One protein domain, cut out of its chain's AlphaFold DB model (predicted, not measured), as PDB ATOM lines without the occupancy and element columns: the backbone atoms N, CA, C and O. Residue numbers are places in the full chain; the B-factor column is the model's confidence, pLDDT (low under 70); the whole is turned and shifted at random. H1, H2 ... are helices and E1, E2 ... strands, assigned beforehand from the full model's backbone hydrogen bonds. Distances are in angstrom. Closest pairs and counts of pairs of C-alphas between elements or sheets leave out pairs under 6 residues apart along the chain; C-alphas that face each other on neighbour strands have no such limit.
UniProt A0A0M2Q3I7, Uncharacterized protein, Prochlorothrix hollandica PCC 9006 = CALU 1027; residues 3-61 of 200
ATOM      1  N   ALA A   3      53.101  42.509  26.221       86.06
ATOM      2  CA  ALA A   3      53.051  41.067  26.406       86.06
ATOM      3  C   ALA A   3      51.865  40.716  27.306       86.06
ATOM      4  O   ALA A   3      51.707  41.312  28.372       86.06
ATOM      5  N   ALA A   4      51.061  39.748  26.884       85.12
ATOM      6  CA  ALA A   4      50.000  39.156  27.686       85.12
ATOM      7  C   ALA A   4      50.412  37.736  28.088       85.12
ATOM      8  O   ALA A   4      50.664  36.927  27.194       85.12
ATOM      9  N   PRO A   5      50.529  37.417  29.385       82.31
ATOM     10  CA  PRO A   5      50.802  36.050  29.810       82.31
ATOM     11  C   PRO A   5      49.597  35.140  29.555       82.31
ATOM     12  O   PRO A   5      48.462  35.571  29.735       82.31
ATOM     13  N   ASP A   6      49.862  33.896  29.158       79.19
ATOM     14  CA  ASP A   6      48.843  32.845  28.976       79.19
ATOM     15  C   ASP A   6      48.196  32.472  30.331       79.19
ATOM     16  O   ASP A   6      46.981  32.382  30.462       79.19
ATOM     17  N   ASP A   7      48.996  32.404  31.402       76.12
ATOM     18  CA  ASP A   7      48.504  32.316  32.781       76.12
ATOM     19  C   ASP A   7      49.104  33.429  33.645       76.12
ATOM     20  O   ASP A   7      50.325  33.574  33.774       76.12
ATOM     21  N   ARG A   8      48.218  34.205  34.275       72.69
ATOM     22  CA  ARG A   8      48.562  35.287  35.201       72.69
ATOM     23  C   ARG A   8      49.391  34.798  36.390       72.69
ATOM     24  O   ARG A   8      50.246  35.539  36.875       72.69
ATOM     25  N   GLU A   9      49.147  33.580  36.867       74.88
ATOM     26  CA  GLU A   9      49.842  33.009  38.025       74.88
ATOM     27  C   GLU A   9      51.111  32.242  37.626       74.88
ATOM     28  O   GLU A   9      51.991  32.011  38.460       74.88
ATOM     29  N   ASN A  10      51.256  31.901  36.340       75.94
ATOM     30  CA  ASN A  10      52.381  31.132  35.826       75.94
ATOM     31  C   ASN A  10      52.921  31.674  34.494       75.94
ATOM     32  O   ASN A  10      52.696  31.125  33.416       75.94
ATOM     33  N   LEU A  11      53.781  32.689  34.599       70.75
ATOM     34  CA  LEU A  11      54.455  33.343  33.467       70.75
ATOM     35  C   LEU A  11      55.323  32.409  32.595       70.75
ATOM     36  O   LEU A  11      55.829  32.837  31.559       70.75
ATOM     37  N   ARG A  12      55.547  31.151  33.002       75.12
ATOM     38  CA  ARG A  12      56.320  30.165  32.227       75.12
ATOM     39  C   ARG A  12      55.485  29.426  31.180       75.12
ATOM     40  O   ARG A  12      56.076  28.731  30.359       75.12
ATOM     41  N   GLN A  13      54.158  29.544  31.213       72.25
ATOM     42  CA  GLN A  13      53.269  28.823  30.293       72.25
ATOM     43  C   GLN A  13      53.229  29.425  28.882       72.25
ATOM     44  O   GLN A  13      52.907  28.720  27.933       72.25
ATOM     45  N   GLY A  14      53.664  30.676  28.718       74.19
ATOM     46  CA  GLY A  14      53.740  31.343  27.420       74.19
ATOM     47  C   GLY A  14      53.305  32.802  27.501       74.19
ATOM     48  O   GLY A  14      52.759  33.249  28.511       74.19
ATOM     49  N   VAL A  15      53.578  33.560  26.436       80.88
ATOM     50  CA  VAL A  15      53.153  34.960  26.301       80.88
ATOM     51  C   VAL A  15      52.711  35.262  24.870       80.88
ATOM     52  O   VAL A  15      53.346  34.824  23.909       80.88
ATOM     53  N   TYR A  16      51.670  36.076  24.725       82.50
ATOM     54  CA  TYR A  16      51.249  36.667  23.457       82.50
ATOM     55  C   TYR A  16      51.839  38.067  23.318       82.50
ATOM     56  O   TYR A  16      51.817  38.861  24.260       82.50
ATOM     57  N   LEU A  17      52.359  38.385  22.133       84.50
ATOM     58  CA  LEU A  17      52.940  39.692  21.837       84.50
ATOM     59  C   LEU A  17      51.969  40.539  21.022       84.50
ATOM     60  O   LEU A  17      51.596  40.181  19.908       84.50
ATOM     61  N   VAL A  18      51.622  41.708  21.556       84.62
ATOM     62  CA  VAL A  18      50.702  42.659  20.932       84.62
ATOM     63  C   VAL A  18      51.436  43.949  20.589       84.62
ATOM     64  O   VAL A  18      52.043  44.621  21.437       84.62
ATOM     65  N   ARG A  19      51.363  44.336  19.314       83.00
ATOM     66  CA  ARG A  19      51.898  45.603  18.813       83.00
ATOM     67  C   ARG A  19      50.752  46.529  18.427       83.00
ATOM     68  O   ARG A  19      50.005  46.229  17.509       83.00
ATOM     69  N   ILE A  20      50.683  47.692  19.073       80.81
ATOM     70  CA  ILE A  20      49.740  48.757  18.711       80.81
ATOM     71  C   ILE A  20      50.380  49.634  17.620       80.81
ATOM     72  O   ILE A  20      51.418  50.258  17.887       80.81
ATOM     73  N   PRO A  21      49.813  49.707  16.403       74.50
ATOM     74  CA  PRO A  21      50.317  50.582  15.347       74.50
ATOM     75  C   PRO A  21      50.200  52.059  15.750       74.50
ATOM     76  O   PRO A  21      49.185  52.474  16.299       74.50
ATOM     77  N   GLY A  22      51.235  52.864  15.491       67.56
ATOM     78  CA  GLY A  22      51.194  54.319  15.718       67.56
ATOM     79  C   GLY A  22      51.113  54.778  17.182       67.56
ATOM     80  O   GLY A  22      50.953  55.970  17.433       67.56
ATOM     81  N   SER A  23      51.230  53.869  18.156       70.69
ATOM     82  CA  SER A  23      51.227  54.221  19.581       70.69
ATOM     83  C   SER A  23      52.515  54.937  19.997       70.69
ATOM     84  O   SER A  23      53.607  54.618  19.526       70.69
ATOM     85  N   SER A  24      52.393  55.853  20.963       62.12
ATOM     86  CA  SER A  24      53.546  56.450  21.641       62.12
ATOM     87  C   SER A  24      54.403  55.376  22.329       62.12
ATOM     88  O   SER A  24      53.905  54.325  22.741       62.12
ATOM     89  N   THR A  25      55.702  55.647  22.488       69.62
ATOM     90  CA  THR A  25      56.688  54.767  23.147       69.62
ATOM     91  C   THR A  25      56.541  54.703  24.671       69.62
ATOM     92  O   THR A  25      57.435  54.211  25.354       69.62
ATOM     93  N   LYS A  26      55.435  55.215  25.221       78.19
ATOM     94  CA  LYS A  26      55.184  55.302  26.661       78.19
ATOM     95  C   LYS A  26      54.143  54.276  27.095       78.19
ATOM     96  O   LYS A  26      53.134  54.068  26.415       78.19
ATOM     97  N   ASP A  27      54.378  53.705  28.266       86.12
ATOM     98  CA  ASP A  27      53.397  52.885  28.963       86.12
ATOM     99  C   ASP A  27      52.268  53.770  29.500       86.12
ATOM    100  O   ASP A  27      52.509  54.686  30.288       86.12
ATOM    101  N   THR A  28      51.036  53.542  29.046       88.00
ATOM    102  CA  THR A  28      49.855  54.264  29.542       88.00
ATOM    103  C   THR A  28      48.666  53.321  29.654       88.00
ATOM    104  O   THR A  28      48.542  52.383  28.867       88.00
ATOM    105  N   LEU A  29      47.743  53.606  30.581       86.75
ATOM    106  CA  LEU A  29      46.511  52.824  30.756       86.75
ATOM    107  C   LEU A  29      45.705  52.718  29.448       86.75
ATOM    108  O   LEU A  29      45.199  51.654  29.117       86.75
ATOM    109  N   ARG A  30      45.646  53.809  28.670       86.81
ATOM    110  CA  ARG A  30      44.964  53.848  27.367       86.81
ATOM    111  C   ARG A  30      45.588  52.876  26.367       86.81
ATOM    112  O   ARG A  30      44.863  52.147  25.700       86.81
ATOM    113  N   ASN A  31      46.918  52.856  26.276       86.25
ATOM    114  CA  ASN A  31      47.628  51.950  25.377       86.25
ATOM    115  C   ASN A  31      47.488  50.493  25.845       86.25
ATOM    116  O   ASN A  31      47.269  49.614  25.022       86.25
ATOM    117  N   ARG A  32      47.552  50.228  27.155       88.25
ATOM    118  CA  ARG A  32      47.297  48.887  27.703       88.25
ATOM    119  C   ARG A  32      45.888  48.397  27.369       88.25
ATOM    120  O   ARG A  32      45.746  47.282  26.890       88.25
ATOM    121  N   GLN A  33      44.865  49.237  27.535       87.69
ATOM    122  CA  GLN A  33      43.495  48.867  27.174       87.69
ATOM    123  C   GLN A  33      43.371  48.552  25.680       87.69
ATOM    124  O   GLN A  33      42.853  47.508  25.317       87.69
ATOM    125  N   GLN A  34      43.945  49.391  24.818       87.31
ATOM    126  CA  GLN A  34      43.925  49.156  23.376       87.31
ATOM    127  C   GLN A  34      44.682  47.877  22.969       87.31
ATOM    128  O   GLN A  34      44.272  47.192  22.036       87.31
ATOM    129  N   ALA A  35      45.784  47.538  23.645       86.75
ATOM    130  CA  ALA A  35      46.465  46.260  23.433       86.75
ATOM    131  C   ALA A  35      45.616  45.069  23.891       86.75
ATOM    132  O   ALA A  35      45.642  44.035  23.229       86.75
ATOM    133  N   LEU A  36      44.870  45.208  24.990       86.12
ATOM    134  CA  LEU A  36      43.942  44.177  25.436       86.12
ATOM    135  C   LEU A  36      42.837  43.977  24.397       86.12
ATOM    136  O   LEU A  36      42.634  42.852  23.970       86.12
ATOM    137  N   ASP A  37      42.196  45.050  23.935       86.31
ATOM    138  CA  ASP A  37      41.110  44.974  22.951       86.31
ATOM    139  C   ASP A  37      41.574  44.257  21.665       86.31
ATOM    140  O   ASP A  37      40.919  43.327  21.201       86.31
ATOM    141  N   LEU A  38      42.768  44.594  21.158       86.00
ATOM    142  CA  LEU A  38      43.381  43.917  20.004       86.00
ATOM    143  C   LEU A  38      43.669  42.429  20.251       86.00
ATOM    144  O   LEU A  38      43.577  41.624  19.329       86.00
ATOM    145  N   LEU A  39      44.050  42.060  21.474       85.56
ATOM    146  CA  LEU A  39      44.280  40.666  21.847       85.56
ATOM    147  C   LEU A  39      42.961  39.890  21.914       85.56
ATOM    148  O   LEU A  39      42.898  38.765  21.421       85.56
ATOM    149  N   MET A  40      41.914  40.495  22.484       81.75
ATOM    150  CA  MET A  40      40.585  39.882  22.590       81.75
ATOM    151  C   MET A  40      39.931  39.678  21.217       81.75
ATOM    152  O   MET A  40      39.155  38.746  21.048       81.75
ATOM    153  N   GLU A  41      40.257  40.507  20.223       82.69
ATOM    154  CA  GLU A  41      39.794  40.324  18.840       82.69
ATOM    155  C   GLU A  41      40.473  39.148  18.115       82.69
ATOM    156  O   GLU A  41      39.923  38.624  17.147       82.69
ATOM    157  N   GLN A  42      41.673  38.742  18.544       74.81
ATOM    158  CA  GLN A  42      42.520  37.787  17.815       74.81
ATOM    159  C   GLN A  42      42.597  36.399  18.456       74.81
ATOM    160  O   GLN A  42      42.983  35.446  17.776       74.81
ATOM    161  N   VAL A  43      42.270  36.275  19.744       76.88
ATOM    162  CA  VAL A  43      42.502  35.058  20.532       76.88
ATOM    163  C   VAL A  43      41.195  34.523  21.114       76.88
ATOM    164  O   VAL A  43      40.369  35.280  21.617       76.88
ATOM    165  N   ASP A  44      41.027  33.201  21.067       69.25
ATOM    166  CA  ASP A  44      39.911  32.495  21.701       69.25
ATOM    167  C   ASP A  44      40.112  32.440  23.228       69.25
ATOM    168  O   ASP A  44      40.951  31.700  23.751       69.25
ATOM    169  N   LEU A  45      39.366  33.283  23.941       62.66
ATOM    170  CA  LEU A  45      39.566  33.574  25.364       62.66
ATOM    171  C   LEU A  45      39.309  32.380  26.275       62.66
ATOM    172  O   LEU A  45      39.982  32.242  27.298       62.66
ATOM    173  N   ASP A  46      38.402  31.493  25.872       62.03
ATOM    174  CA  ASP A  46      37.978  30.338  26.665       62.03
ATOM    175  C   ASP A  46      39.083  29.274  26.796       62.03
ATOM    176  O   ASP A  46      38.976  28.350  27.606       62.03
ATOM    177  N   ARG A  47      40.164  29.397  26.012       62.75
ATOM    178  CA  ARG A  47      41.318  28.485  26.035       62.75
ATOM    179  C   ARG A  47      42.608  29.112  26.548       62.75
ATOM    180  O   ARG A  47      43.444  28.374  27.059       62.75
ATOM    181  N   CYS A  48      42.777  30.424  26.395       63.56
ATOM    182  CA  CYS A  48      44.084  31.075  26.528       63.56
ATOM    183  C   CYS A  48      44.277  31.874  27.824       63.56
ATOM    184  O   CYS A  48      45.399  32.257  28.104       63.56
ATOM    185  N   PHE A  49      43.225  32.142  28.613       73.62
ATOM    186  CA  PHE A  49      43.352  32.910  29.864       73.62
ATOM    187  C   PHE A  49      42.490  32.311  30.990       73.62
ATOM    188  O   PHE A  49      41.468  32.894  31.364       73.62
ATOM    189  N   PRO A  50      42.878  31.156  31.567       64.81
ATOM    190  CA  PRO A  50      42.048  30.400  32.514       64.81
ATOM    191  C   PRO A  50      41.674  31.181  33.787       64.81
ATOM    192  O   PRO A  50      40.637  30.913  34.388       64.81
ATOM    193  N   ASN A  51      42.483  32.175  34.169       69.69
ATOM    194  CA  ASN A  51      42.284  33.023  35.351       69.69
ATOM    195  C   ASN A  51      41.794  34.449  35.010       69.69
ATOM    196  O   ASN A  51      41.728  35.315  35.887       69.69
ATOM    197  N   GLY A  52      41.445  34.696  33.742       71.12
ATOM    198  CA  GLY A  52      41.106  36.017  33.216       71.12
ATOM    199  C   GLY A  52      42.327  36.922  33.002       71.12
ATOM    200  O   GLY A  52      43.352  36.796  33.671       71.12
ATOM    201  N   LEU A  53      42.206  37.860  32.058       77.88
ATOM    202  CA  LEU A  53      43.248  38.831  31.716       77.88
ATOM    203  C   LEU A  53      42.660  40.249  31.671       77.88
ATOM    204  O   LEU A  53      41.709  40.508  30.934       77.88
ATOM    205  N   GLY A  54      43.231  41.177  32.441       81.12
ATOM    206  CA  GLY A  54      42.899  42.600  32.396       81.12
ATOM    207  C   GLY A  54      44.031  43.462  31.828       81.12
ATOM    208  O   GLY A  54      45.179  43.044  31.710       81.12
ATOM    209  N   ALA A  55      43.739  44.734  31.536       80.25
ATOM    210  CA  ALA A  55      44.732  45.671  30.992       80.25
ATOM    211  C   ALA A  55      45.909  45.926  31.958       80.25
ATOM    212  O   ALA A  55      47.013  46.270  31.532       80.25
ATOM    213  N   ALA A  56      45.691  45.749  33.264       83.62
ATOM    214  CA  ALA A  56      46.739  45.845  34.277       83.62
ATOM    215  C   ALA A  56      47.745  44.682  34.204       83.62
ATOM    216  O   ALA A  56      48.906  44.874  34.568       83.62
ATOM    217  N   ASP A  57      47.318  43.525  33.692       82.38
ATOM    218  CA  ASP A  57      48.117  42.299  33.613       82.38
ATOM    219  C   ASP A  57      49.025  42.268  32.370       82.38
ATOM    220  O   ASP A  57      49.898  41.409  32.246       82.38
ATOM    221  N   LEU A  58      48.871  43.239  31.462       85.81
ATOM    222  CA  LEU A  58      49.761  43.410  30.321       85.81
ATOM    223  C   LEU A  58      51.116  43.975  30.747       85.81
ATOM    224  O   LEU A  58      51.219  45.031  31.380       85.81
ATOM    225  N   ILE A  59      52.174  43.310  30.305       86.31
ATOM    226  CA  ILE A  59      53.552  43.726  30.519       86.31
ATOM    227  C   ILE A  59      53.932  44.680  29.392       86.31
ATOM    228  O   ILE A  59      54.014  44.287  28.226       86.31
ATOM    229  N   PHE A  60      54.173  45.949  29.721       86.31
ATOM    230  CA  PHE A  60      54.747  46.875  28.754       86.31
ATOM    231  C   PHE A  60      56.196  46.493  28.483       86.31
ATOM    232  O   PHE A  60      57.057  46.567  29.359       86.31
ATOM    233  N   ILE A  61      56.458  46.121  27.239       83.19
ATOM    234  CA  ILE A  61      57.803  45.975  26.716       83.19
ATOM    235  C   ILE A  61      58.160  47.355  26.163       83.19
ATOM    236  O   ILE A  61      57.631  47.730  25.094       83.19
TER     237      ILE A  61
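AT A GLANCE: This is residues 3 to 61 of the 200 residues of an uncharacterized protein of Prochlorothrix hollandica PCC 9006 = CALU 1027 (UniProt A0A0M2Q3I7). A small hairpin of two short strands, E1 and E2, has the one long helix H1 packed beside it, with residues 32 to 39 of H1 coming near both strands. The short helix H2 follows at the far end of H1, and residues 49 to 61, with no named element, fold back past H1 to end near the start of E1. The printed part has 59 residues, in the order E1, E2, H1, H2, with an antiparallel sheet E1 - E2; the class is mixed, helices and strands, with 25 residues, under half, in named elements. The whole is compact, with a radius of gyration of the C-alphas of 11.0 A and spans of 30 by 20 by 15 A.

IN THESE COORDINATES: Strand E1 is residues 3 to 5, beginning at C-alpha 3 at (53.051, 41.067, 26.406). Strand E2 is residues 15 to 18, 9.7 A long. Helix H1, residues 29 to 42, is 20.2 A long and starts at C-alpha 29 at (46.511, 52.824, 30.756). Helix H2, residues 45 to 48, ends at C-alpha 48 at (44.084, 31.075, 26.528).

HOW THE PARTS SIT: E1 and E2 form an antiparallel hairpin at 149 degrees, with N 4 and O 16 within hydrogen-bond range at 2.9 A and N 16 and O 4 at 2.8 A. The closest C-alphas of E2 and H1 are those of Val 18 and Ala 35, 6.1 A apart. E1 and H1 are near each other, with 7 pairs of C-alphas within 10 A. H1 and H2 meet only through their link, and H2 is apart from E1 and E2. In H1, 9 of 10 O i to N i+4 pairs are within hydrogen-bond range; H2 is too short for such a pair.

THE WHOLE: The two C-alphas farthest apart, those of Thr 25 and Asp 46, are 31.0 A apart, while those of Ala 3 and Ile 61 are 6.8 A apart. The printed part has no cut; the link from H1 to H2 is tight, and those from E1 to E2 and E2 to H1 are short. The mean pLDDT of the printed part is 78.5; residues 22, 24 to 25, 44 to 48 and 50 to 51 are under 70.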